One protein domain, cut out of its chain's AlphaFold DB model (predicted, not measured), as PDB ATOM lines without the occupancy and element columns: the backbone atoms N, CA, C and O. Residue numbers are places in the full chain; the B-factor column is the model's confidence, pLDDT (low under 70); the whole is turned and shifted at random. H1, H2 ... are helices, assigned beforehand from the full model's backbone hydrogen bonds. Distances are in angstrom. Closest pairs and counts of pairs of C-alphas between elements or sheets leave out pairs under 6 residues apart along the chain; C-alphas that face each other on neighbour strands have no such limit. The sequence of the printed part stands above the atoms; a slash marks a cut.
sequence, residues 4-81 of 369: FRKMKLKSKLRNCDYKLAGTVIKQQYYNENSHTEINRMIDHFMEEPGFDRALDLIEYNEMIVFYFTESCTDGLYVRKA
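This is residues 4 to 81 of the 369 residues of an uncharacterized protein of Paenibacillaceae bacterium (UniProt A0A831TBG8). Four short helices, H2, H3, H4 and H5, run alternately to and fro in a small bundle, each packed on the next, with H5 coming back to H2 to close the ring. H1 lies off one end of this bundle, near H4 and H5 but touching no helix, and residues 70 to 81 follow H5 as a tail without a named element. The printed part has 78 residues with five named helices, H1 to H5 along the chain, and no named strand: all helix. It is compact, with a radius of gyration of the C-alphas of 11.9 A and spans of 34 by 31 by 20 A.

Find C-alpha 18 at (93.468, 106.635, 100.281); from there H2, the longest helix, runs 15.8 A to residue 29. H3 takes residues 37 to 47, 15.5 A, and H4 residues 51 to 60, 14.5 A. H5, residues 62 to 69, measures 12.0 A and ends at C-alpha 69 (89.001, 101.093, 93.487). H1, residues 4 to 12, spans 12.5 A from C-alpha 4 at (94.788, 85.459, 99.991).

Start at H2, which touches H3 in a hairpin, closest at the C-alphas of Gly 22 and Met 46, 6.2 A, at a shallow tilt of 26 degrees. H3 and H4, a hairpin at 8 degrees, touch closest at Phe 45 and Arg 53, C-alphas 5.6 A apart. The hairpin H4 and H5 is at a shallow tilt of 32 degrees, only just short of steep; its closest C-alphas, Ile 58 and Ile 64, are 5.4 A apart. H5 touches H2 at a steep tilt of 44 degrees, opposite ways, with C-alphas 21 and 68 closest at 5.4 A. H1 is close to but not clearly touching H4, C-alphas 10 and 51 being closest at 7.3 A, and likewise H5, C-alphas 12 and 69 at 7.0 A; H1 is apart from H2 and H3, and H3 from H5. Each O i to N i+4 pair is within hydrogen-bond range in H1, H2 and H3, against 5 of 6 in H4 and 1 of 4 in H5, where 5 of 5 O i to N i+3 pairs are.

Look for the two farthest C-alphas at Phe 4 and Asn 33, 37.5 A apart. The printed part has no cut, and no link between named helices is long. Its mean pLDDT is 88.4; look for the values under 70 at residues 79 to 81.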
ATOM      1  N   PHE A   4      94.864  85.407 101.460       85.44
ATOM      2  CA  PHE A   4      94.788  85.459  99.991       85.44
ATOM      3  C   PHE A   4      93.912  86.628  99.517       85.44
ATOM      4  O   PHE A   4      94.254  87.318  98.553       85.44
ATOM      5  N   ARG A   5      92.822  86.917 100.244       86.69
ATOM      6  CA  ARG A   5      91.973  88.093 100.002       86.69
ATOM      7  C   ARG A   5      92.738  89.393 100.286       86.69
ATOM      8  O   ARG A   5      92.681  90.305  99.461       86.69
ATOM      9  N   LYS A   6      93.543  89.444 101.360       89.69
ATOM     10  CA  LYS A   6      94.445  90.575 101.668       89.69
ATOM     11  C   LYS A   6      95.462  90.823 100.550       89.69
ATOM     12  O   LYS A   6      95.626  91.967 100.135       89.69
ATOM     13  N   MET A   7      96.087  89.781  99.994       89.88
ATOM     14  CA  MET A   7      96.997  89.926  98.846       89.88
ATOM     15  C   MET A   7      96.276  90.410  97.577       89.88
ATOM     16  O   MET A   7      96.761  91.331  96.917       89.88
ATOM     17  N   LYS A   8      95.098  89.851  97.253       89.94
ATOM     18  CA  LYS A   8      94.288  90.265  96.090       89.94
ATOM     19  C   LYS A   8      93.882  91.742  96.180       89.94
ATOM     20  O   LYS A   8      94.026  92.472  95.201       89.94
ATOM     21  N   LEU A   9      93.454  92.200  97.359       91.94
ATOM     22  CA  LEU A   9      93.131  93.609  97.612       91.94
ATOM     23  C   LEU A   9      94.373  94.510  97.577       91.94
ATOM     24  O   LEU A   9      94.327  95.549  96.925       91.94
ATOM     25  N   LYS A  10      95.513  94.088  98.146       91.56
ATOM     26  CA  LYS A  10      96.780  94.847  98.065       91.56
ATOM     27  C   LYS A  10      97.288  95.010  96.627       91.56
ATOM     28  O   LYS A  10      98.002  95.964  96.328       91.56
ATOM     29  N   SER A  11      96.921  94.094  95.729       90.19
ATOM     30  CA  SER A  11      97.191  94.237  94.296       90.19
ATOM     31  C   SER A  11      96.194  95.164  93.592       90.19
ATOM     32  O   SER A  11      96.626  95.947  92.751       90.19
ATOM     33  N   LYS A  12      94.893  95.105  93.924       87.88
ATOM     34  CA  LYS A  12      93.866  96.009  93.363       87.88
ATOM     35  C   LYS A  12      94.072  97.472  93.776       87.88
ATOM     36  O   LYS A  12      93.920  98.359  92.947       87.88
ATOM     37  N   LEU A  13      94.423  97.718  95.038       91.94
ATOM     38  CA  LEU A  13      94.495  99.058  95.641       91.94
ATOM     39  C   LEU A  13      95.923  99.637  95.677       91.94
ATOM     40  O   LEU A  13      96.215 100.547  96.454       91.94
ATOM     41  N   ARG A  14      96.842  99.114  94.851       87.19
ATOM     42  CA  ARG A  14      98.258  99.534  94.844       87.19
ATOM     43  C   ARG A  14      98.441 101.023  94.522       87.19
ATOM     44  O   ARG A  14      99.331 101.645  95.088       87.19
ATOM     45  N   ASN A  15      97.593 101.566  93.647       88.06
ATOM     46  CA  ASN A  15      97.646 102.950  93.167       88.06
ATOM     47  C   ASN A  15      96.435 103.775  93.658       88.06
ATOM     48  O   ASN A  15      96.008 104.700  92.972       88.06
ATOM     49  N   CYS A  16      95.837 103.394  94.793       90.81
ATOM     50  CA  CYS A  16      94.689 104.080  95.389       90.81
ATOM     51  C   CYS A  16      95.129 105.364  96.109       90.81
ATOM     52  O   CYS A  16      96.040 105.319  96.939       90.81
ATOM     53  N   ASP A  17      94.458 106.488  95.847       92.31
ATOM     54  CA  ASP A  17      94.500 107.641  96.745       92.31
ATOM     55  C   ASP A  17      93.559 107.387  97.931       92.31
ATOM     56  O   ASP A  17      92.348 107.614  97.884       92.31
ATOM     57  N   TYR A  18      94.154 106.908  99.023       93.00
ATOM     58  CA  TYR A  18      93.468 106.635 100.281       93.00
ATOM     59  C   TYR A  18      92.844 107.892 100.914       93.00
ATOM     60  O   TYR A  18      91.836 107.770 101.603       93.00
ATOM     61  N   LYS A  19      93.376 109.098 100.666       92.19
ATOM     62  CA  LYS A  19      92.822 110.352 101.213       92.19
ATOM     63  C   LYS A  19      91.591 110.801 100.433       92.19
ATOM     64  O   LYS A  19      90.593 111.200 101.039       92.19
ATOM     65  N   LEU A  20      91.635 110.684  99.107       91.88
ATOM     66  CA  LEU A  20      90.469 110.899  98.250       91.88
ATOM     67  C   LEU A  20      89.362 109.892  98.587       91.88
ATOM     68  O   LEU A  20      88.231 110.302  98.847       91.88
ATOM     69  N   ALA A  21      89.704 108.603  98.684       92.19
ATOM     70  CA  ALA A  21      88.760 107.552  99.056       92.19
ATOM     71  C   ALA A  21      88.104 107.827 100.418       92.19
ATOM     72  O   ALA A  21      86.879 107.830 100.508       92.19
ATOM     73  N   GLY A  22      88.892 108.133 101.457       92.31
ATOM     74  CA  GLY A  22      88.372 108.479 102.784       92.31
ATOM     75  C   GLY A  22      87.440 109.688 102.776       92.31
ATOM     76  O   GLY A  22      86.404 109.670 103.433       92.31
ATOM     77  N   THR A  23      87.754 110.707 101.972       92.12
ATOM     78  CA  THR A  23      86.903 111.896 101.817       92.12
ATOM     79  C   THR A  23      85.542 111.538 101.212       92.12
ATOM     80  O   THR A  23      84.514 111.977 101.726       92.12
ATOM     81  N   VAL A  24      85.512 110.702 100.168       90.62
ATOM     82  CA  VAL A  24      84.262 110.246  99.533       90.62
ATOM     83  C   VAL A  24      83.477 109.304 100.453       90.62
ATOM     84  O   VAL A  24      82.267 109.457 100.600       90.62
ATOM     85  N   ILE A  25      84.149 108.368 101.132       92.12
ATOM     86  CA  ILE A  25      83.524 107.455 102.103       92.12
ATOM     87  C   ILE A  25      82.908 108.256 103.259       92.12
ATOM     88  O   ILE A  25      81.766 107.994 103.638       92.12
ATOM     89  N   LYS A  26      83.606 109.280 103.771       92.62
ATOM     90  CA  LYS A  26      83.068 110.180 104.798       92.62
ATOM     91  C   LYS A  26      81.844 110.946 104.282       92.62
ATOM     92  O   LYS A  26      80.824 110.948 104.955       92.62
ATOM     93  N   GLN A  27      81.876 111.498 103.068       90.00
ATOM     94  CA  GLN A  27      80.704 112.158 102.465       90.00
ATOM     95  C   GLN A  27      79.486 111.232 102.286       90.00
ATOM     96  O   GLN A  27      78.358 111.714 102.323       90.00
ATOM     97  N   GLN A  28      79.700 109.928 102.080       87.19
ATOM     98  CA  GLN A  28      78.634 108.976 101.751       87.19
ATOM     99  C   GLN A  28      78.040 108.237 102.964       87.19
ATOM    100  O   GLN A  28      76.864 107.876 102.928       87.19
ATOM    101  N   TYR A  29      78.835 107.985 104.012       88.31
ATOM    102  CA  TYR A  29      78.449 107.126 105.144       88.31
ATOM    103  C   TYR A  29      78.501 107.803 106.519       88.31
ATOM    104  O   TYR A  29      77.992 107.233 107.482       88.31
ATOM    105  N   TYR A  30      79.111 108.985 106.641       91.06
ATOM    106  CA  TYR A  30      79.301 109.626 107.940       91.06
ATOM    107  C   TYR A  30      78.111 110.506 108.332       91.06
ATOM    108  O   TYR A  30      77.694 111.382 107.577       91.06
ATOM    109  N   ASN A  31      77.598 110.316 109.547       89.75
ATOM    110  CA  ASN A  31      76.492 111.108 110.094       89.75
ATOM    111  C   ASN A  31      76.910 111.797 111.398       89.75
ATOM    112  O   ASN A  31      76.961 111.146 112.437       89.75
ATOM    113  N   GLU A  32      77.153 113.110 111.359       86.88
ATOM    114  CA  GLU A  32      77.587 113.923 112.512       86.88
ATOM    115  C   GLU A  32      76.674 113.816 113.747       86.88
ATOM    116  O   GLU A  32      77.141 113.999 114.868       86.88
ATOM    117  N   ASN A  33      75.394 113.478 113.565       83.88
ATOM    118  CA  ASN A  33      74.411 113.375 114.648       83.88
ATOM    119  C   ASN A  33      74.331 111.969 115.275       83.88
ATOM    120  O   ASN A  33      73.420 111.698 116.056       83.88
ATOM    121  N   SER A  34      75.230 111.048 114.911       79.38
ATOM    122  CA  SER A  34      75.188 109.657 115.367       79.38
ATOM    123  C   SER A  34      76.574 109.133 115.748       79.38
ATOM    124  O   SER A  34      77.551 109.346 115.038       79.38
ATOM    125  N   HIS A  35      76.673 108.396 116.852       80.19
ATOM    126  CA  HIS A  35      77.910 107.722 117.260       80.19
ATOM    127  C   HIS A  35      77.864 106.242 116.860       80.19
ATOM    128  O   HIS A  35      77.796 105.350 117.702       80.19
ATOM    129  N   THR A  36      77.854 105.993 115.549       88.38
ATOM    130  CA  THR A  36      77.917 104.645 114.968       88.38
ATOM    131  C   THR A  36      79.348 104.106 114.926       88.38
ATOM    132  O   THR A  36      80.317 104.864 114.859       88.38
ATOM    133  N   GLU A  37      79.485 102.779 114.880       90.19
ATOM    134  CA  GLU A  37      80.789 102.132 114.686       90.19
ATOM    135  C   GLU A  37      81.431 102.541 113.350       90.19
ATOM    136  O   GLU A  37      82.612 102.871 113.315       90.19
ATOM    137  N   ILE A  38      80.648 102.635 112.266       90.88
ATOM    138  CA  ILE A  38      81.157 103.095 110.966       90.88
ATOM    139  C   ILE A  38      81.721 104.525 111.025       90.88
ATOM    140  O   ILE A  38      82.759 104.774 110.419       90.88
ATOM    141  N   ASN A  39      81.132 105.443 111.803       93.00
ATOM    142  CA  ASN A  39      81.720 106.772 112.009       93.00
ATOM    143  C   ASN A  39      83.085 106.672 112.705       93.00
ATOM    144  O   ASN A  39      84.050 107.268 112.230       93.00
ATOM    145  N   ARG A  40      83.194 105.863 113.771       94.12
ATOM    146  CA  ARG A  40      84.460 105.619 114.487       94.12
ATOM    147  C   ARG A  40      85.534 105.033 113.567       94.12
ATOM    148  O   ARG A  40      86.685 105.458 113.621       94.12
ATOM    149  N   MET A  41      85.165 104.081 112.710       93.00
ATOM    150  CA  MET A  41      86.080 103.470 111.742       93.00
ATOM    151  C   MET A  41      86.488 104.443 110.627       93.00
ATOM    152  O   MET A  41      87.643 104.430 110.207       93.00
ATOM    153  N   ILE A  42      85.578 105.313 110.172       94.06
ATOM    154  CA  ILE A  42      85.882 106.376 109.204       94.06
ATOM    155  C   ILE A  42      86.834 107.410 109.812       94.06
ATOM    156  O   ILE A  42      87.798 107.787 109.154       94.06
ATOM    157  N   ASP A  43      86.621 107.843 111.054       93.69
ATOM    158  CA  ASP A  43      87.528 108.791 111.711       93.69
ATOM    159  C   ASP A  43      88.911 108.180 111.940       93.69
ATOM    160  O   ASP A  43      89.909 108.785 111.552       93.69
ATOM    161  N   HIS A  44      88.982 106.938 112.433       93.75
ATOM    162  CA  HIS A  44      90.258 106.236 112.579       93.75
ATOM    163  C   HIS A  44      90.978 106.050 111.227       93.75
ATOM    164  O   HIS A  44      92.205 106.159 111.152       93.75
ATOM    165  N   PHE A  45      90.235 105.821 110.139       95.75
ATOM    166  CA  PHE A  45      90.795 105.806 108.788       95.75
ATOM    167  C   PHE A  45      91.299 107.190 108.344       95.75
ATOM    168  O   PHE A  45      92.329 107.277 107.682       95.75
ATOM    169  N   MET A  46      90.598 108.273 108.687       93.75
ATOM    170  CA  MET A  46      90.980 109.640 108.306       93.75
ATOM    171  C   MET A  46      92.191 110.169 109.094       93.75
ATOM    172  O   MET A  46      92.916 111.017 108.572       93.75
ATOM    173  N   GLU A  47      92.446 109.651 110.300       94.19
ATOM    174  CA  GLU A  47      93.681 109.890 111.064       94.19
ATOM    175  C   GLU A  47      94.916 109.273 110.382       94.19
ATOM    176  O   GLU A  47      95.944 109.940 110.248       94.19
ATOM    177  N   GLU A  48      94.814 108.028 109.900       92.75
ATOM    178  CA  GLU A  48      95.900 107.315 109.206       92.75
ATOM    179  C   GLU A  48      95.428 106.679 107.872       92.75
ATOM    180  O   GLU A  48      95.251 105.458 107.781       92.75
ATOM    181  N   PRO A  49      95.235 107.477 106.796       91.94
ATOM    182  CA  PRO A  49      94.707 106.971 105.529       91.94
ATOM    183  C   PRO A  49      95.707 106.053 104.818       91.94
ATOM    184  O   PRO A  49      96.704 106.507 104.249       91.94
ATOM    185  N   GLY A  50      95.428 104.749 104.807       92.56
ATOM    186  CA  GLY A  50      96.319 103.752 104.215       92.56
ATOM    187  C   GLY A  50      95.686 102.373 104.042       92.56
ATOM    188  O   GLY A  50      94.570 102.114 104.490       92.56
ATOM    189  N   PHE A  51      96.418 101.471 103.381       94.00
ATOM    190  CA  PHE A  51      95.900 100.159 102.976       94.00
ATOM    191  C   PHE A  51      95.370  99.322 104.143       94.00
ATOM    192  O   PHE A  51      94.292  98.752 104.032       94.00
ATOM    193  N   ASP A  52      96.100  99.235 105.254       91.50
ATOM    194  CA  ASP A  52      95.692  98.370 106.360       91.50
ATOM    195  C   ASP A  52      94.426  98.892 107.070       91.50
ATOM    196  O   ASP A  52      93.566  98.081 107.390       91.50
ATOM    197  N   ARG A  53      94.216 100.216 107.156       92.62
ATOM    198  CA  ARG A  53      92.950 100.817 107.629       92.62
ATOM    199  C   ARG A  53      91.813 100.723 106.611       92.62
ATOM    200  O   ARG A  53      90.653 100.583 106.987       92.62
ATOM    201  N   ALA A  54      92.126 100.742 105.313       93.25
ATOM    202  CA  ALA A  54      91.134 100.473 104.272       93.25
ATOM    203  C   ALA A  54      90.572  99.046 104.389       93.25
ATOM    204  O   ALA A  54      89.403  98.826 104.084       93.25
ATOM    205  N   LEU A  55      91.375  98.078 104.849       94.38
ATOM    206  CA  LEU A  55      90.895  96.718 105.091       94.38
ATOM    207  C   LEU A  55      89.910  96.632 106.251       94.38
ATOM    208  O   LEU A  55      88.948  95.884 106.117       94.38
ATOM    209  N   ASP A  56      90.118  97.391 107.330       93.25
ATOM    210  CA  ASP A  56      89.181  97.443 108.459       93.25
ATOM    211  C   ASP A  56      87.783  97.863 107.952       93.25
ATOM    212  O   ASP A  56      86.790  97.177 108.195       93.25
ATOM    213  N   LEU A  57      87.711  98.925 107.137       93.56
ATOM    214  CA  LEU A  57      86.467  99.386 106.502       93.56
ATOM    215  C   LEU A  57      85.876  98.380 105.493       93.56
ATOM    216  O   LEU A  57      84.663  98.181 105.474       93.56
ATOM    217  N   ILE A  58      86.706  97.733 104.666       93.00
ATOM    218  CA  ILE A  58      86.257  96.726 103.681       93.00
ATOM    219  C   ILE A  58      85.765  95.434 104.362       93.00
ATOM    220  O   ILE A  58      84.915  94.744 103.807       93.00
ATOM    221  N   GLU A  59      86.288  95.084 105.541       92.00
ATOM    222  CA  GLU A  59      85.820  93.931 106.326       92.00
ATOM    223  C   GLU A  59      84.547  94.251 107.130       92.00
ATOM    224  O   GLU A  59      83.744  93.350 107.356       92.00
ATOM    225  N   TYR A  60      84.302  95.522 107.479       90.62
ATOM    226  CA  TYR A  60      83.016  95.979 108.026       90.62
ATOM    227  C   TYR A  60      81.903  96.022 106.966       90.62
ATOM    228  O   TYR A  60      80.781  95.593 107.224       90.62
ATOM    229  N   ASN A  61      82.189  96.537 105.765       88.75
ATOM    230  CA  ASN A  61      81.249  96.530 104.643       88.75
ATOM    231  C   ASN A  61      81.999  96.347 103.318       88.75
ATOM    232  O   ASN A  61      82.711  97.241 102.853       88.75
ATOM    233  N   GLU A  62      81.780  95.201 102.671       87.62
ATOM    234  CA  GLU A  62      82.507  94.826 101.456       87.62
ATOM    235  C   GLU A  62      82.306  95.812 100.298       87.62
ATOM    236  O   GLU A  62      83.228  96.005  99.503       87.62
ATOM    237  N   MET A  63      81.152  96.492 100.228       87.12
ATOM    238  CA  MET A  63      80.853  97.488  99.191       87.12
ATOM    239  C   MET A  63      81.783  98.706  99.262       87.12
ATOM    240  O   MET A  63      82.009  99.360  98.244       87.12
ATOM    241  N   ILE A  64      82.403  98.982 100.419       90.62
ATOM    242  CA  ILE A  64      83.344 100.102 100.567       90.62
ATOM    243  C   ILE A  64      84.582  99.921  99.661       90.62
ATOM    244  O   ILE A  64      85.210 100.903  99.259       90.62
ATOM    245  N   VAL A  65      84.883  98.688  99.219       91.81
ATOM    246  CA  VAL A  65      85.950  98.414  98.239       91.81
ATOM    247  C   VAL A  65      85.803  99.227  96.948       91.81
ATOM    248  O   VAL A  65      86.820  99.585  96.353       91.81
ATOM    249  N   PHE A  66      84.569  99.555  96.543       91.56
ATOM    250  CA  PHE A  66      84.270 100.327  95.336       91.56
ATOM    251  C   PHE A  66      84.909 101.719  95.373       91.56
ATOM    252  O   PHE A  66      85.608 102.105  94.437       91.56
ATOM    253  N   TYR A  67      84.750 102.448  96.481       92.31
ATOM    254  CA  TYR A  67      85.291 103.802  96.637       92.31
ATOM    255  C   TYR A  67      86.821 103.814  96.637       92.31
ATOM    256  O   TYR A  67      87.431 104.736  96.095       92.31
ATOM    257  N   PHE A  68      87.450 102.759  97.167       92.69
ATOM    258  CA  PHE A  68      88.895 102.577  97.069       92.69
ATOM    259  C   PHE A  68      89.343 102.251  95.633       92.69
ATOM    260  O   PHE A  68      90.320 102.835  95.166       92.69
ATOM    261  N   THR A  69      88.642 101.381  94.891       90.06
ATOM    262  CA  THR A  69      89.001 101.093  93.487       90.06
ATOM    263  C   THR A  69      88.767 102.282  92.555       90.06
ATOM    264  O   THR A  69      89.613 102.557  91.709       90.06
ATOM    265  N   GLU A  70      87.694 103.048  92.749       88.38
ATOM    266  CA  GLU A  70      87.402 104.250  91.956       88.38
ATOM    267  C   GLU A  70      88.222 105.484  92.374       88.38
ATOM    268  O   GLU A  70      88.180 106.516  91.698       88.38
ATOM    269  N   SER A  71      89.006 105.370  93.450       89.12
ATOM    270  CA  SER A  71      90.049 106.332  93.837       89.12
ATOM    271  C   SER A  71      91.458 105.885  93.414       89.12
ATOM    272  O   SER A  71      92.443 106.516  93.794       89.12
ATOM    273  N   CYS A  72      91.593 104.811  92.626       90.19
ATOM    274  CA  CYS A  72      92.831 104.525  91.896       90.19
ATOM    275  C   CYS A  72      93.031 105.504  90.725       90.19
ATOM    276  O   CYS A  72      92.085 106.152  90.282       90.19
ATOM    277  N   THR A  73      94.257 105.570  90.194       78.31
ATOM    278  CA  THR A  73      94.701 106.484  89.113       78.31
ATOM    279  C   THR A  73      93.732 106.659  87.942       78.31
ATOM    280  O   THR A  73      93.592 107.765  87.424       78.31
ATOM    281  N   ASP A  74      93.058 105.587  87.538       75.19
ATOM    282  CA  ASP A  74      92.181 105.532  86.363       75.19
ATOM    283  C   ASP A  74      90.681 105.565  86.739       75.19
ATOM    284  O   ASP A  74      89.804 105.518  85.874       75.19
ATOM    285  N   GLY A  75      90.379 105.651  88.038       76.88
ATOM    286  CA  GLY A  75      89.043 105.586  88.626       76.88
ATOM    287  C   GLY A  75      88.214 106.865  88.480       76.88
ATOM    288  O   GLY A  75      88.679 107.917  88.029       76.88
ATOM    289  N   LEU A  76      86.922 106.765  88.789       81.12
ATOM    290  CA  LEU A  76      85.928 107.829  88.645       81.12
ATOM    291  C   LEU A  76      86.229 109.068  89.499       81.12
ATOM    292  O   LEU A  76      85.971 110.183  89.045       81.12
ATOM    293  N   TYR A  77      86.752 108.896  90.716       75.81
ATOM    294  CA  TYR A  77      86.948 110.007  91.651       75.81
ATOM    295  C   TYR A  77      88.204 110.820  91.324       75.81
ATOM    296  O   TYR A  77      88.138 112.047  91.327       75.81
ATOM    297  N   VAL A  78      89.307 110.172  90.926       73.31
ATOM    298  CA  VAL A  78      90.537 110.871  90.494       73.31
ATOM    299  C   VAL A  78      90.264 111.753  89.270       73.31
ATOM    300  O   VAL A  78      90.694 112.902  89.223       73.31
ATOM    301  N   ARG A  79      89.450 111.273  88.319       59.44
ATOM    302  CA  ARG A  79      89.025 112.040  87.130       59.44
ATOM    303  C   ARG A  79      88.053 113.195  87.425       59.44
ATOM    304  O   ARG A  79      87.785 113.992  86.529       59.44
ATOM    305  N   LYS A  80      87.522 113.288  88.650       57.25
ATOM    306  CA  LYS A  80      86.623 114.358  89.121       57.25
ATOM    307  C   LYS A  80      87.273 115.299  90.142       57.25
ATOM    308  O   LYS A  80      86.641 116.282  90.524       57.25
ATOM    309  N   ALA A  81      88.503 115.025  90.578       55.56
ATOM    310  CA  ALA A  81      89.244 115.905  91.475       55.56
ATOM    311  C   ALA A  81      89.434 117.289  90.814       55.56
ATOM    312  O   ALA A  81      89.970 117.358  89.704       55.56
TER     313      ALA A  81